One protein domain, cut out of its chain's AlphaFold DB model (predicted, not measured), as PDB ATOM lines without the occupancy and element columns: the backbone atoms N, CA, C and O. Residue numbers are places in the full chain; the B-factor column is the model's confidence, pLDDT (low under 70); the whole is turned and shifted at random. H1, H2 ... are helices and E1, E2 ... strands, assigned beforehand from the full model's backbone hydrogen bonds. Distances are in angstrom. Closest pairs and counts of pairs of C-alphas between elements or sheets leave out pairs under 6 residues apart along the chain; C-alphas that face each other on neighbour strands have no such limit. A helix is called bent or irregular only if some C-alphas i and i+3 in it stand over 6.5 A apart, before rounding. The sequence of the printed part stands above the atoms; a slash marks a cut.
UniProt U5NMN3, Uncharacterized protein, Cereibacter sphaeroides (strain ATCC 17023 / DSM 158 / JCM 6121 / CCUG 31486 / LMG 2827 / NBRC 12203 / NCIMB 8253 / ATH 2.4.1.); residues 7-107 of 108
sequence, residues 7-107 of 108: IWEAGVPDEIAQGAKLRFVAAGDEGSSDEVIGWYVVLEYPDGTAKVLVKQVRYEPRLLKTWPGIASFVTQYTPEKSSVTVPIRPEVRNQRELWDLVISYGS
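What this domain is: This is residues 7 to 107 of the 108 residues of an uncharacterized protein of Cereibacter sphaeroides (strain ATCC 17023 / DSM 158 / JCM 6121 / CCUG 31486 / LMG 2827 / NBRC 12203 / NCIMB 8253 / ATH 2.4.1.) (UniProt U5NMN3). You are looking at three layers: a strongly twisted sheet of E1, E2 and E3 in the middle, with H1 and H2 over one face and H3 over the other. The sheet, in the order E1 E2 E3, is an antiparallel meander, each strand the neighbour of the one before. The printed part has 101 residues, with three named helices and three named strands in the order H1 E1 E2 E3 H2 H3, a mixed class. The whole is compact, with a radius of gyration of the C-alphas of 13.0 A and spans of 39 by 32 by 28 A.

How they stand to each other: From Ile 7, go through H1, residues 9 to 17, to the strands E1, 21 to 28, E2, 36 to 44, and E3, 50 to 54. In the hairpin E1 and E2, find N 23 and O 42 2.8 A apart; in the hairpin E2 and E3, N 43 and O 51, also 2.8 A. H1 is on the sheet, and its closest C-alphas to E3 are Glu 9 and Leu 53, 6.7 A. H2, residues 67 to 77, only just touches H1 with 3 pairs of C-alphas within 8 A, the closest Pro 13 and Tyr 77, 6.4 A. H3, residues 95 to 105, is on the opposite face from H2, over E2 at a height over the sheet of 9.0 A. Every O i to N i+4 pair is within hydrogen-bond range in H2 and H3, and 3 of 5 in H1.

Where its parts are: Find C-alpha 9 at (-41.045, 33.410, -23.403), where H1 begins; it is irregular, C-alphas 10 and 13 being 7.2 A apart. E1 runs 22.5 A, E2 20.9 A, H2 15.6 A and H3 15.9 A, to C-alpha 105 at (-60.845, 33.220, -29.331).

The domain as a whole: The C-alphas farthest apart, Ala 17 and Ser 32, are 39.4 A apart. The printed part has no cut; the links E3 to H2 and H2 to H3 are long. Residues 31 to 33 and 106 to 107 have pLDDT under 70.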
ATOM      1  N   ILE A   7     -47.561  37.283 -25.623       92.94
ATOM      2  CA  ILE A   7     -46.719  36.876 -24.497       92.94
ATOM      3  C   ILE A   7     -45.274  36.648 -24.948       92.94
ATOM      4  O   ILE A   7     -45.008  36.188 -26.058       92.94
ATOM      5  N   TRP A   8     -44.321  36.975 -24.080       92.12
ATOM      6  CA  TRP A   8     -42.909  36.645 -24.277       92.12
ATOM      7  C   TRP A   8     -42.545  35.376 -23.517       92.12
ATOM      8  O   TRP A   8     -43.135  35.070 -22.487       92.12
ATOM      9  N   GLU A   9     -41.498  34.691 -23.969       90.31
ATOM     10  CA  GLU A   9     -41.045  33.410 -23.403       90.31
ATOM     11  C   GLU A   9     -40.809  33.450 -21.881       90.31
ATOM     12  O   GLU A   9     -41.147  32.502 -21.176       90.31
ATOM     13  N   ALA A  10     -40.320  34.581 -21.360       90.00
ATOM     14  CA  ALA A  10     -40.105  34.785 -19.926       90.00
ATOM     15  C   ALA A  10     -41.401  34.790 -19.092       90.00
ATOM     16  O   ALA A  10     -41.348  34.469 -17.913       90.00
ATOM     17  N   GLY A  11     -42.543  35.146 -19.688       90.44
ATOM     18  CA  GLY A  11     -43.838  35.177 -19.004       90.44
ATOM     19  C   GLY A  11     -44.642  33.883 -19.135       90.44
ATOM     20  O   GLY A  11     -45.656  33.736 -18.467       90.44
ATOM     21  N   VAL A  12     -44.204  32.926 -19.961       91.56
ATOM     22  CA  VAL A  12     -44.914  31.647 -20.151       91.56
ATOM     23  C   VAL A  12     -45.160  30.904 -18.830       91.56
ATOM     24  O   VAL A  12     -46.291  30.460 -18.640       91.56
ATOM     25  N   PRO A  13     -44.194  30.783 -17.892       91.81
ATOM     26  CA  PRO A  13     -44.437  30.097 -16.621       91.81
ATOM     27  C   PRO A  13     -45.604  30.693 -15.825       91.81
ATOM     28  O   PRO A  13     -46.435  29.946 -15.313       91.81
ATOM     29  N   ASP A  14     -45.697  32.023 -15.773       91.94
ATOM     30  CA  ASP A  14     -46.729  32.727 -15.008       91.94
ATOM     31  C   ASP A  14     -48.118  32.534 -15.620       91.94
ATOM     32  O   ASP A  14     -49.108  32.405 -14.904       91.94
ATOM     33  N   GLU A  15     -48.208  32.500 -16.949       92.06
ATOM     34  CA  GLU A  15     -49.470  32.277 -17.655       92.06
ATOM     35  C   GLU A  15     -49.952  30.825 -17.493       92.06
ATOM     36  O   GLU A  15     -51.134  30.590 -17.244       92.06
ATOM     37  N   ILE A  16     -49.042  29.844 -17.552       91.44
ATOM     38  CA  ILE A  16     -49.374  28.438 -17.263       91.44
ATOM     39  C   ILE A  16     -49.814  28.275 -15.800       91.44
ATOM     40  O   ILE A  16     -50.785  27.571 -15.526       91.44
ATOM     41  N   ALA A  17     -49.163  28.963 -14.854       90.06
ATOM     42  CA  ALA A  17     -49.564  28.958 -13.445       90.06
ATOM     43  C   ALA A  17     -50.966  29.563 -13.220       90.06
ATOM     44  O   ALA A  17     -51.670  29.156 -12.299       90.06
ATOM     45  N   GLN A  18     -51.396  30.484 -14.088       89.00
ATOM     46  CA  GLN A  18     -52.753  31.044 -14.117       89.00
ATOM     47  C   GLN A  18     -53.781  30.130 -14.806       89.00
ATOM     48  O   GLN A  18     -54.953  30.485 -14.915       89.00
ATOM     49  N   GLY A  19     -53.369  28.941 -15.251       89.75
ATOM     50  CA  GLY A  19     -54.242  27.948 -15.868       89.75
ATOM     51  C   GLY A  19     -54.279  27.995 -17.393       89.75
ATOM     52  O   GLY A  19     -55.085  27.275 -17.987       89.75
ATOM     53  N   ALA A  20     -53.421  28.795 -18.039       91.94
ATOM     54  CA  ALA A  20     -53.261  28.720 -19.484       91.94
ATOM     55  C   ALA A  20     -52.681  27.360 -19.899       91.94
ATOM     56  O   ALA A  20     -51.909  26.732 -19.171       91.94
ATOM     57  N   LYS A  21     -53.024  26.909 -21.104       92.19
ATOM     58  CA  LYS A  21     -52.510  25.676 -21.705       92.19
ATOM     59  C   LYS A  21     -51.764  25.989 -22.988       92.19
ATOM     60  O   LYS A  21     -52.167  26.861 -23.756       92.19
ATOM     61  N   LEU A  22     -50.686  25.251 -23.236       93.12
ATOM     62  CA  LEU A  22     -49.979  25.338 -24.507       93.12
ATOM     63  C   LEU A  22     -50.811  24.718 -25.626       93.12
ATOM     64  O   LEU A  22     -51.206  23.554 -25.552       93.12
ATOM     65  N   ARG A  23     -50.976  25.478 -26.703       93.12
ATOM     66  CA  ARG A  23     -51.515  25.015 -27.972       93.12
ATOM     67  C   ARG A  23     -50.541  25.332 -29.097       93.12
ATOM     68  O   ARG A  23     -50.021  26.443 -29.206       93.12
ATOM     69  N   PHE A  24     -50.319  24.346 -29.956       95.00
ATOM     70  CA  PHE A  24     -49.586  24.537 -31.195       95.00
ATOM     71  C   PHE A  24     -50.558  24.776 -32.338       95.00
ATOM     72  O   PHE A  24     -51.512  24.018 -32.496       95.00
ATOM     73  N   VAL A  25     -50.287  25.811 -33.129       95.44
ATOM     74  CA  VAL A  25     -51.032  26.115 -34.352       95.44
ATOM     75  C   VAL A  25     -50.145  25.773 -35.536       95.44
ATOM     76  O   VAL A  25     -49.076  26.368 -35.702       95.44
ATOM     77  N   ALA A  26     -50.550  24.790 -36.334       94.94
ATOM     78  CA  ALA A  26     -49.756  24.333 -37.468       94.94
ATOM     79  C   ALA A  26     -49.763  25.363 -38.604       94.94
ATOM     80  O   ALA A  26     -50.815  25.756 -39.108       94.94
ATOM     81  N   ALA A  27     -48.571  25.774 -39.028       94.19
ATOM     82  CA  ALA A  27     -48.354  26.665 -40.155       94.19
ATOM     83  C   ALA A  27     -48.075  25.849 -41.421       94.19
ATOM     84  O   ALA A  27     -47.211  24.970 -41.408       94.19
ATOM     85  N   GLY A  28     -48.773  26.160 -42.506       91.12
ATOM     86  CA  GLY A  28     -48.476  25.684 -43.856       91.12
ATOM     87  C   GLY A  28     -47.885  26.785 -44.728       91.12
ATOM     88  O   GLY A  28     -47.746  27.926 -44.296       91.12
ATOM     89  N   ASP A  29     -47.555  26.426 -45.962       83.44
ATOM     90  CA  ASP A  29     -47.191  27.382 -47.009       83.44
ATOM     91  C   ASP A  29     -48.454  27.897 -47.729       83.44
ATOM     92  O   ASP A  29     -49.420  27.144 -47.896       83.44
ATOM     93  N   GLU A  30     -48.447  29.155 -48.179       70.25
ATOM     94  CA  GLU A  30     -49.492  29.749 -49.034       70.25
ATOM     95  C   GLU A  30     -49.558  29.069 -50.414       70.25
ATOM     96  O   GLU A  30     -50.577  29.153 -51.097       70.25
ATOM     97  N   GLY A  31     -48.480  28.384 -50.814       64.81
ATOM     98  CA  GLY A  31     -48.239  27.932 -52.180       64.81
ATOM     99  C   GLY A  31     -49.081  26.765 -52.693       64.81
ATOM    100  O   GLY A  31     -49.652  26.897 -53.770       64.81
ATOM    101  N   SER A  32     -49.116  25.602 -52.027       59.06
ATOM    102  CA  SER A  32     -49.831  24.425 -52.581       59.06
ATOM    103  C   SER A  32     -49.794  23.149 -51.732       59.06
ATOM    104  O   SER A  32     -50.518  22.210 -52.065       59.06
ATOM    105  N   SER A  33     -48.938  23.024 -50.715       64.31
ATOM    106  CA  SER A  33     -48.828  21.761 -49.978       64.31
ATOM    107  C   SER A  33     -49.702  21.771 -48.719       64.31
ATOM    108  O   SER A  33     -49.777  22.761 -47.986       64.31
ATOM    109  N   ASP A  34     -50.359  20.645 -48.440       73.94
ATOM    110  CA  ASP A  34     -50.987  20.357 -47.138       73.94
ATOM    111  C   ASP A  34     -49.932  19.988 -46.076       73.94
ATOM    112  O   ASP A  34     -50.207  19.283 -45.104       73.94
ATOM    113  N   GLU A  35     -48.697  20.453 -46.267       86.31
ATOM    114  CA  GLU A  35     -47.569  20.162 -45.402       86.31
ATOM    115  C   GLU A  35     -47.418  21.238 -44.336       86.31
ATOM    116  O   GLU A  35     -47.552  22.438 -44.582       86.31
ATOM    117  N   VAL A  36     -47.086  20.784 -43.134       90.94
ATOM    118  CA  VAL A  36     -46.757  21.665 -42.024       90.94
ATOM    119  C   VAL A  36     -45.289  22.069 -42.120       90.94
ATOM    120  O   VAL A  36     -44.396  21.226 -42.055       90.94
ATOM    121  N   ILE A  37     -45.041  23.372 -42.227       92.00
ATOM    122  CA  ILE A  37     -43.695  23.964 -42.263       92.00
ATOM    123  C   ILE A  37     -43.194  24.368 -40.866       92.00
ATOM    124  O   ILE A  37     -42.022  24.717 -40.686       92.00
ATOM    125  N   GLY A  38     -44.082  24.353 -39.870       93.69
ATOM    126  CA  GLY A  38     -43.773  24.628 -38.473       93.69
ATOM    127  C   GLY A  38     -45.024  24.852 -37.627       93.69
ATOM    128  O   GLY A  38     -46.144  24.741 -38.110       93.69
ATOM    129  N   TRP A  39     -44.827  25.203 -36.361       96.06
ATOM    130  CA  TRP A  39     -45.901  25.419 -35.397       96.06
ATOM    131  C   TRP A  39     -45.702  26.717 -34.635       96.06
ATOM    132  O   TRP A  39     -44.645  26.943 -34.034       96.06
ATOM    133  N   TYR A  40     -46.718  27.569 -34.657       95.94
ATOM    134  CA  TYR A  40     -46.794  28.708 -33.756       95.94
ATOM    135  C   TYR A  40     -47.205  28.240 -32.366       95.94
ATOM    136  O   TYR A  40     -47.904  27.237 -32.221       95.94
ATOM    137  N   VAL A  41     -46.773  28.975 -31.346       95.12
ATOM    138  CA  VAL A  41     -47.116  28.680 -29.955       95.12
ATOM    139  C   VAL A  41     -48.136  29.692 -29.461       95.12
ATOM    140  O   VAL A  41     -47.902  30.902 -29.513       95.12
ATOM    141  N   VAL A  42     -49.254  29.181 -28.967       94.75
ATOM    142  CA  VAL A  42     -50.353  29.948 -28.391       94.75
ATOM    143  C   VAL A  42     -50.607  29.438 -26.976       94.75
ATOM    144  O   VAL A  42     -50.488  28.244 -26.704       94.75
ATOM    145  N   LEU A  43     -50.926  30.347 -26.063       93.69
ATOM    146  CA  LEU A  43     -51.427  30.028 -24.735       93.69
ATOM    147  C   LEU A  43     -52.932  30.261 -24.739       93.69
ATOM    148  O   LEU A  43     -53.365  31.386 -24.972       93.69
ATOM    149  N   GLU A  44     -53.700  29.201 -24.521       92.62
ATOM    150  CA  GLU A  44     -55.162  29.230 -24.459       92.62
ATOM    151  C   GLU A  44     -55.615  29.215 -22.999       92.62
ATOM    152  O   GLU A  44     -55.111  28.426 -22.196       92.62
ATOM    153  N   TYR A  45     -56.548  30.094 -22.654       91.69
ATOM    154  CA  TYR A  45     -57.024  30.286 -21.290       91.69
ATOM    155  C   TYR A  45     -58.389  29.620 -21.088       91.69
ATOM    156  O   TYR A  45     -59.149  29.450 -22.042       91.69
ATOM    157  N   PRO A  46     -58.751  29.267 -19.840       89.38
ATOM    158  CA  PRO A  46     -60.058  28.683 -19.541       89.38
ATOM    159  C   PRO A  46     -61.253  29.580 -19.898       89.38
ATOM    160  O   PRO A  46     -62.353  29.071 -20.081       89.38
ATOM    161  N   ASP A  47     -61.044  30.895 -19.985       88.50
ATOM    162  CA  ASP A  47     -62.059  31.883 -20.371       88.50
ATOM    163  C   ASP A  47     -62.272  31.981 -21.892       88.50
ATOM    164  O   ASP A  47     -63.032  32.825 -22.355       88.50
ATOM    165  N   GLY A  48     -61.601  31.124 -22.666       86.81
ATOM    166  CA  GLY A  48     -61.689  31.092 -24.119       86.81
ATOM    167  C   GLY A  48     -60.751  32.070 -24.819       86.81
ATOM    168  O   GLY A  48     -60.649  32.003 -26.036       86.81
ATOM    169  N   THR A  49     -60.030  32.935 -24.098       90.94
ATOM    170  CA  THR A  49     -59.057  33.859 -24.696       90.94
ATOM    171  C   THR A  49     -57.733  33.167 -25.026       90.94
ATOM    172  O   THR A  49     -57.444  32.055 -24.576       90.94
ATOM    173  N   ALA A  50     -56.898  33.825 -25.836       92.81
ATOM    174  CA  ALA A  50     -55.600  33.293 -26.223       92.81
ATOM    175  C   ALA A  50     -54.524  34.383 -26.354       92.81
ATOM    176  O   ALA A  50     -54.812  35.530 -26.701       92.81
ATOM    177  N   LYS A  51     -53.260  34.012 -26.115       94.19
ATOM    178  CA  LYS A  51     -52.081  34.859 -26.363       94.19
ATOM    179  C   LYS A  51     -51.070  34.143 -27.252       94.19
ATOM    180  O   LYS A  51     -50.770  32.973 -27.042       94.19
ATOM    181  N   VAL A  52     -50.489  34.859 -28.209       94.81
ATOM    182  CA  VAL A  52     -49.422  34.349 -29.080       94.81
ATOM    183  C   VAL A  52     -48.068  34.561 -28.425       94.81
ATOM    184  O   VAL A  52     -47.732  35.671 -28.008       94.81
ATOM    185  N   LEU A  53     -47.253  33.510 -28.397       94.81
ATOM    186  CA  LEU A  53     -45.853  33.630 -28.025       94.81
ATOM    187  C   LEU A  53     -45.077  34.353 -29.127       94.81
ATOM    188  O   LEU A  53     -45.013  33.881 -30.264       94.81
ATOM    189  N   VAL A  54     -44.410  35.449 -28.779       94.12
ATOM    190  CA  VAL A  54     -43.571  36.213 -29.709       94.12
ATOM    191  C   VAL A  54     -42.106  36.235 -29.287       94.12
ATOM    192  O   VAL A  54     -41.744  36.090 -28.117       94.12
ATOM    193  N   LYS A  55     -41.229  36.466 -30.264       88.56
ATOM    194  CA  LYS A  55     -39.810  36.744 -30.028       88.56
ATOM    195  C   LYS A  55     -39.658  38.123 -29.382       88.56
ATOM    196  O   LYS A  55     -40.165  39.111 -29.911       88.56
ATOM    197  N   GLN A  56     -38.862  38.213 -28.316       80.62
ATOM    198  CA  GLN A  56     -38.599  39.469 -27.593       80.62
ATOM    199  C   GLN A  56     -38.067  40.603 -28.481       80.62
ATOM    200  O   GLN A  56     -38.447  41.751 -28.295       80.62
ATOM    201  N   VAL A  57     -37.217  40.289 -29.461       78.44
ATOM    202  CA  VAL A  57     -36.487  41.310 -30.235       78.44
ATOM    203  C   VAL A  57     -37.327  41.933 -31.357       78.44
ATOM    204  O   VAL A  57     -37.068  43.065 -31.748       78.44
ATOM    205  N   ARG A  58     -38.305  41.205 -31.913       78.88
ATOM    206  CA  ARG A  58     -39.002  41.614 -33.151       78.88
ATOM    207  C   ARG A  58     -40.524  41.554 -33.094       78.88
ATOM    208  O   ARG A  58     -41.153  41.857 -34.097       78.88
ATOM    209  N   TYR A  59     -41.116  41.150 -31.968       81.88
ATOM    210  CA  TYR A  59     -42.572  40.960 -31.839       81.88
ATOM    211  C   TYR A  59     -43.176  40.010 -32.889       81.88
ATOM    212  O   TYR A  59     -44.378  39.996 -33.124       81.88
ATOM    213  N   GLU A  60     -42.340  39.173 -33.502       88.44
ATOM    214  CA  GLU A  60     -42.770  38.157 -34.453       88.44
ATOM    215  C   GLU A  60     -43.253  36.916 -33.698       88.44
ATOM    216  O   GLU A  60     -42.556  36.486 -32.765       88.44
ATOM    217  N   PRO A  61     -44.355  36.276 -34.130       92.00
ATOM    218  CA  PRO A  61     -44.760  34.977 -33.618       92.00
ATOM    219  C   PRO A  61     -43.605  33.972 -33.630       92.00
ATOM    220  O   PRO A  61     -42.854  33.831 -34.604       92.00
ATOM    221  N   ARG A  62     -43.442  33.263 -32.517       92.38
ATOM    222  CA  ARG A  62     -42.454  32.197 -32.385       92.38
ATOM    223  C   ARG A  62     -42.931  31.001 -33.204       92.38
ATOM    224  O   ARG A  62     -43.924  30.375 -32.856       92.38
ATOM    225  N   LEU A  63     -42.190  30.673 -34.258       93.25
ATOM    226  CA  LEU A  63     -42.409  29.481 -35.072       93.25
ATOM    227  C   LEU A  63     -41.363  28.417 -34.721       93.25
ATOM    228  O   LEU A  63     -40.162  28.637 -34.905       93.25
ATOM    229  N   LEU A  64     -41.811  27.265 -34.233       93.69
ATOM    230  CA  LEU A  64     -40.972  26.085 -34.037       93.69
ATOM    231  C   LEU A  64     -41.029  25.234 -35.303       93.69
ATOM    232  O   LEU A  64     -42.106  24.849 -35.736       93.69
ATOM    233  N   LYS A  65     -39.878  24.945 -35.914       92.38
ATOM    234  CA  LYS A  65     -39.812  24.210 -37.193       92.38
ATOM    235  C   LYS A  65     -39.443  22.736 -37.046       92.38
ATOM    236  O   LYS A  65     -39.399  22.013 -38.034       92.38
ATOM    237  N   THR A  66     -39.105  22.293 -35.838       91.19
ATOM    238  CA  THR A  66     -38.552  20.957 -35.613       91.19
ATOM    239  C   THR A  66     -39.221  20.279 -34.428       91.19
ATOM    240  O   THR A  66     -39.509  20.914 -33.411       91.19
ATOM    241  N   TRP A  67     -39.408  18.964 -34.536       87.88
ATOM    242  CA  TRP A  67     -39.926  18.139 -33.446       87.88
ATOM    243  C   TRP A  67     -39.101  18.238 -32.155       87.88
ATOM    244  O   TRP A  67     -39.700  18.425 -31.097       87.88
ATOM    245  N   PRO A  68     -37.752  18.195 -32.195       89.44
ATOM    246  CA  PRO A  68     -36.939  18.441 -31.006       89.44
ATOM    247  C   PRO A  68     -37.209  19.806 -30.359       89.44
ATOM    248  O   PRO A  68     -37.253  19.899 -29.135       89.44
ATOM    249  N   GLY A  69     -37.449  20.850 -31.162       89.56
ATOM    250  CA  GLY A  69     -37.811  22.174 -30.657       89.56
ATOM    251  C   GLY A  69     -39.144  22.167 -29.911       89.56
ATOM    252  O   GLY A  69     -39.229  22.706 -28.812       89.56
ATOM    253  N   ILE A  70     -40.159  21.499 -30.465       90.81
ATOM    254  CA  ILE A  70     -41.471  21.324 -29.823       90.81
ATOM    255  C   ILE A  70     -41.336  20.519 -28.532       90.81
ATOM    256  O   ILE A  70     -41.796  20.958 -27.483       90.81
ATOM    257  N   ALA A  71     -40.671  19.363 -28.583       89.31
ATOM    258  CA  ALA A  71     -40.517  18.480 -27.433       89.31
ATOM    259  C   ALA A  71     -39.761  19.160 -26.283       89.31
ATOM    260  O   ALA A  71     -40.157  19.023 -25.122       89.31
ATOM    261  N   SER A  72     -38.705  19.917 -26.601       90.50
ATOM    262  CA  SER A  72     -37.972  20.713 -25.616       90.50
ATOM    263  C   SER A  72     -38.864  21.789 -25.006       90.50
ATOM    264  O   SER A  72     -38.881  21.938 -23.788       90.50
ATOM    265  N   PHE A  73     -39.639  22.496 -25.833       91.25
ATOM    266  CA  PHE A  73     -40.535  23.552 -25.372       91.25
ATOM    267  C   PHE A  73     -41.643  23.005 -24.459       91.25
ATOM    268  O   PHE A  73     -41.843  23.503 -23.357       91.25
ATOM    269  N   VAL A  74     -42.314  21.921 -24.861       91.00
ATOM    270  CA  VAL A  74     -43.339  21.260 -24.035       91.00
ATOM    271  C   VAL A  74     -42.748  20.786 -22.712       91.00
ATOM    272  O   VAL A  74     -43.326  21.034 -21.663       91.00
ATOM    273  N   THR A  75     -41.577  20.145 -22.741       90.00
ATOM    274  CA  THR A  75     -40.926  19.639 -21.519       90.00
ATOM    275  C   THR A  75     -40.578  20.763 -20.544       90.00
ATOM    276  O   THR A  75     -40.607  20.548 -19.337       90.00
ATOM    277  N   GLN A  76     -40.261  21.953 -21.052       90.19
ATOM    278  CA  GLN A  76     -39.900  23.105 -20.234       90.19
ATOM    279  C   GLN A  76     -41.095  23.713 -19.489       90.19
ATOM    280  O   GLN A  76     -40.920  24.202 -18.376       90.19
ATOM    281  N   TYR A  77     -42.291  23.695 -20.084       89.12
ATOM    282  CA  TYR A  77     -43.437  24.463 -19.576       89.12
ATOM    283  C   TYR A  77     -44.655  23.625 -19.197       89.12
ATOM    284  O   TYR A  77     -45.561  24.133 -18.542       89.12
ATOM    285  N   THR A  78     -44.719  22.359 -19.600       81.50
ATOM    286  CA  THR A  78     -45.881  21.505 -19.355       81.50
ATOM    287  C   THR A  78     -45.444  20.182 -18.727       81.50
ATOM    288  O   THR A  78     -44.853  19.342 -19.410       81.50
ATOM    289  N   PRO A  79     -45.753  19.953 -17.436       71.56
ATOM    290  CA  PRO A  79     -45.423  18.692 -16.773       71.56
ATOM    291  C   PRO A  79     -46.212  17.507 -17.358       71.56
ATOM    292  O   PRO A  79     -45.696  16.394 -17.424       71.56
ATOM    293  N   GLU A  80     -47.429  17.745 -17.858       78.75
ATOM    294  CA  GLU A  80     -48.276  16.732 -18.492       78.75
ATOM    295  C   GLU A  80     -48.227  16.826 -20.028       78.75
ATOM    296  O   GLU A  80     -49.056  17.476 -20.666       78.75
ATOM    297  N   LYS A  81     -47.247  16.158 -20.647       74.81
ATOM    298  CA  LYS A  81     -47.006  16.222 -22.104       74.81
ATOM    299  C   LYS A  81     -48.197  15.763 -22.958       74.81
ATOM    300  O   LYS A  81     -48.363  16.249 -24.069       74.81
ATOM    301  N   SER A  82     -49.019  14.845 -22.446       77.25
ATOM    302  CA  SER A  82     -50.217  14.315 -23.118       77.25
ATOM    303  C   SER A  82     -51.324  15.350 -23.310       77.25
ATOM    304  O   SER A  82     -52.190  15.155 -24.156       77.25
ATOM    305  N   SER A  83     -51.298  16.449 -22.551       77.38
ATOM    306  CA  SER A  83     -52.270  17.537 -22.688       77.38
ATOM    307  C   SER A  83     -52.029  18.414 -23.921       77.38
ATOM    308  O   SER A  83     -52.877  19.238 -24.264       77.38
ATOM    309  N   VAL A  84     -50.891  18.236 -24.603       84.38
ATOM    310  CA  VAL A  84     -50.468  19.097 -25.704       84.38
ATOM    311  C   VAL A  84     -50.638  18.389 -27.042       84.38
ATOM    312  O   VAL A  84     -50.017  17.362 -27.313       84.38
ATOM    313  N   THR A  85     -51.466  18.974 -27.905       88.19
ATOM    314  CA  THR A  85     -51.684  18.485 -29.271       88.19
ATOM    315  C   THR A  85     -50.803  19.250 -30.250       88.19
ATOM    316  O   THR A  85     -50.701  20.474 -30.179       88.19
ATOM    317  N   VAL A  86     -50.182  18.522 -31.181       91.56
ATOM    318  CA  VAL A  86     -49.363  19.081 -32.265       91.56
ATOM    319  C   VAL A  86     -50.006  18.682 -33.595       91.56
ATOM    320  O   VAL A  86     -49.883  17.525 -34.008       91.56
ATOM    321  N   PRO A  87     -50.740  19.594 -34.250       91.56
ATOM    322  CA  PRO A  87     -51.468  19.272 -35.473       91.56
ATOM    323  C   PRO A  87     -50.522  18.948 -36.634       91.56
ATOM    324  O   PRO A  87     -49.498  19.597 -36.817       91.56
ATOM    325  N   ILE A  88     -50.871  17.941 -37.435       89.44
ATOM    326  CA  ILE A  88     -50.071  17.494 -38.594       89.44
ATOM    327  C   ILE A  88     -50.583  18.044 -39.930       89.44
ATOM    328  O   ILE A  88     -50.052  17.696 -40.980       89.44
ATOM    329  N   ARG A  89     -51.635  18.864 -39.895       91.56
ATOM    330  CA  ARG A  89     -52.191  19.566 -41.054       91.56
ATOM    331  C   ARG A  89     -52.153  21.066 -40.787       91.56
ATOM    332  O   ARG A  89     -52.425  21.441 -39.647       91.56
ATOM    333  N   PRO A  90     -51.859  21.901 -41.795       93.38
ATOM    334  CA  PRO A  90     -51.912  23.349 -41.657       93.38
ATOM    335  C   PRO A  90     -53.270  23.841 -41.154       93.38
ATOM    336  O   PRO A  90     -54.308  23.487 -41.709       93.38
ATOM    337  N   GLU A  91     -53.245  24.683 -40.126       93.25
ATOM    338  CA  GLU A  91     -54.397  25.463 -39.656       93.25
ATOM    339  C   GLU A  91     -54.336  26.904 -40.171       93.25
ATOM    340  O   GLU A  91     -55.375  27.526 -40.366       93.25
ATOM    341  N   VAL A  92     -53.123  27.426 -40.387       93.69
ATOM    342  CA  VAL A  92     -52.870  28.783 -40.889       93.69
ATOM    343  C   VAL A  92     -51.796  28.763 -41.974       93.69
ATOM    344  O   VAL A  92     -50.881  27.940 -41.939       93.69
ATOM    345  N   ARG A  93     -51.874  29.686 -42.929       90.94
ATOM    346  CA  ARG A  93     -50.936  29.826 -44.055       90.94
ATOM    347  C   ARG A  93     -49.910  30.937 -43.843       90.94
ATOM    348  O   ARG A  93     -48.820  30.905 -44.401       90.94
ATOM    349  N   ASN A  94     -50.223  31.915 -42.997       88.62
ATOM    350  CA  ASN A  94     -49.358  33.060 -42.728       88.62
ATOM    351  C   ASN A  94     -49.579  33.604 -41.302       88.62
ATOM    352  O   ASN A  94     -50.424  33.128 -40.543       88.62
ATOM    353  N   GLN A  95     -48.788  34.608 -40.910       89.81
ATOM    354  CA  GLN A  95     -48.911  35.231 -39.584       89.81
ATOM    355  C   GLN A  95     -50.224  35.999 -39.411       89.81
ATOM    356  O   GLN A  95     -50.703  36.123 -38.290       89.81
ATOM    357  N   ARG A  96     -50.806  36.523 -40.494       89.75
ATOM    358  CA  ARG A  96     -52.072  37.254 -40.430       89.75
ATOM    359  C   ARG A  96     -53.205  36.326 -39.996       89.75
ATOM    360  O   ARG A  96     -53.904  36.651 -39.048       89.75
ATOM    361  N   GLU A  97     -53.308  35.152 -40.609       91.88
ATOM    362  CA  GLU A  97     -54.298  34.134 -40.242       91.88
ATOM    363  C   GLU A  97     -54.127  33.641 -38.801       91.88
ATOM    364  O   GLU A  97     -55.116  33.381 -38.121       91.88
ATOM    365  N   LEU A  98     -52.889  33.568 -38.296       92.31
ATOM    366  CA  LEU A  98     -52.642  33.290 -36.879       92.31
ATOM    367  C   LEU A  98     -53.267  34.361 -35.976       92.31
ATOM    368  O   LEU A  98     -53.907  34.025 -34.981       92.31
ATOM    369  N   TRP A  99     -53.070  35.640 -36.296       90.69
ATOM    370  CA  TRP A  99     -53.642  36.730 -35.509       90.69
ATOM    371  C   TRP A  99     -55.169  36.755 -35.598       90.69
ATOM    372  O   TRP A  99     -55.818  36.882 -34.563       90.69
ATOM    373  N   ASP A 100     -55.739  36.554 -36.788       90.94
ATOM    374  CA  ASP A 100     -57.191  36.466 -36.985       90.94
ATOM    375  C   ASP A 100     -57.788  35.305 -36.164       90.94
ATOM    376  O   ASP A 100     -58.798  35.473 -35.474       90.94
ATOM    377  N   LEU A 101     -57.112  34.150 -36.149       90.56
ATOM    378  CA  LEU A 101     -57.476  33.004 -35.318       90.56
ATOM    379  C   LEU A 101     -57.456  33.366 -33.824       90.56
ATOM    380  O   LEU A 101     -58.408  33.061 -33.111       90.56
ATOM    381  N   VAL A 102     -56.411  34.041 -33.342       88.81
ATOM    382  CA  VAL A 102     -56.268  34.438 -31.927       88.81
ATOM    383  C   VAL A 102     -57.317  35.470 -31.513       88.81
ATOM    384  O   VAL A 102     -57.870  35.377 -30.421       88.81
ATOM    385  N   ILE A 103     -57.650  36.421 -32.383       86.62
ATOM    386  CA  ILE A 103     -58.709  37.406 -32.126       86.62
ATOM    387  C   ILE A 103     -60.078  36.716 -32.014       86.62
ATOM    388  O   ILE A 103     -60.903  37.105 -31.184       86.62
ATOM    389  N   SER A 104     -60.308  35.650 -32.790       84.94
ATOM    390  CA  SER A 104     -61.563  34.889 -32.743       84.94
ATOM    391  C   SER A 104     -61.806  34.166 -31.410       84.94
ATOM    392  O   SER A 104     -62.961  33.927 -31.058       84.94
ATOM    393  N   TYR A 105     -60.749  33.866 -30.645       79.50
ATOM    394  CA  TYR A 105     -60.845  33.220 -29.331       79.50
ATOM    395  C   TYR A 105     -61.562  34.100 -28.303       79.50
ATOM    396  O   TYR A 105     -62.482  33.644 -27.638       79.50
ATOM    397  N   GLY A 106     -61.244  35.397 -28.252       64.56
ATOM    398  CA  GLY A 106     -61.888  36.340 -27.328       64.56
ATOM    399  C   GLY A 106     -63.286  36.819 -27.741       64.56
ATOM    400  O   GLY A 106     -63.829  37.704 -27.089       64.56
ATOM    401  N   SER A 107     -63.844  36.298 -28.841       57.22
ATOM    402  CA  SER A 107     -65.166  36.685 -29.363       57.22
ATOM    403  C   SER A 107     -66.253  35.619 -29.143       57.22
ATOM    404  O   SER A 107     -67.375  35.808 -29.615       57.22
TER     405      SER A 107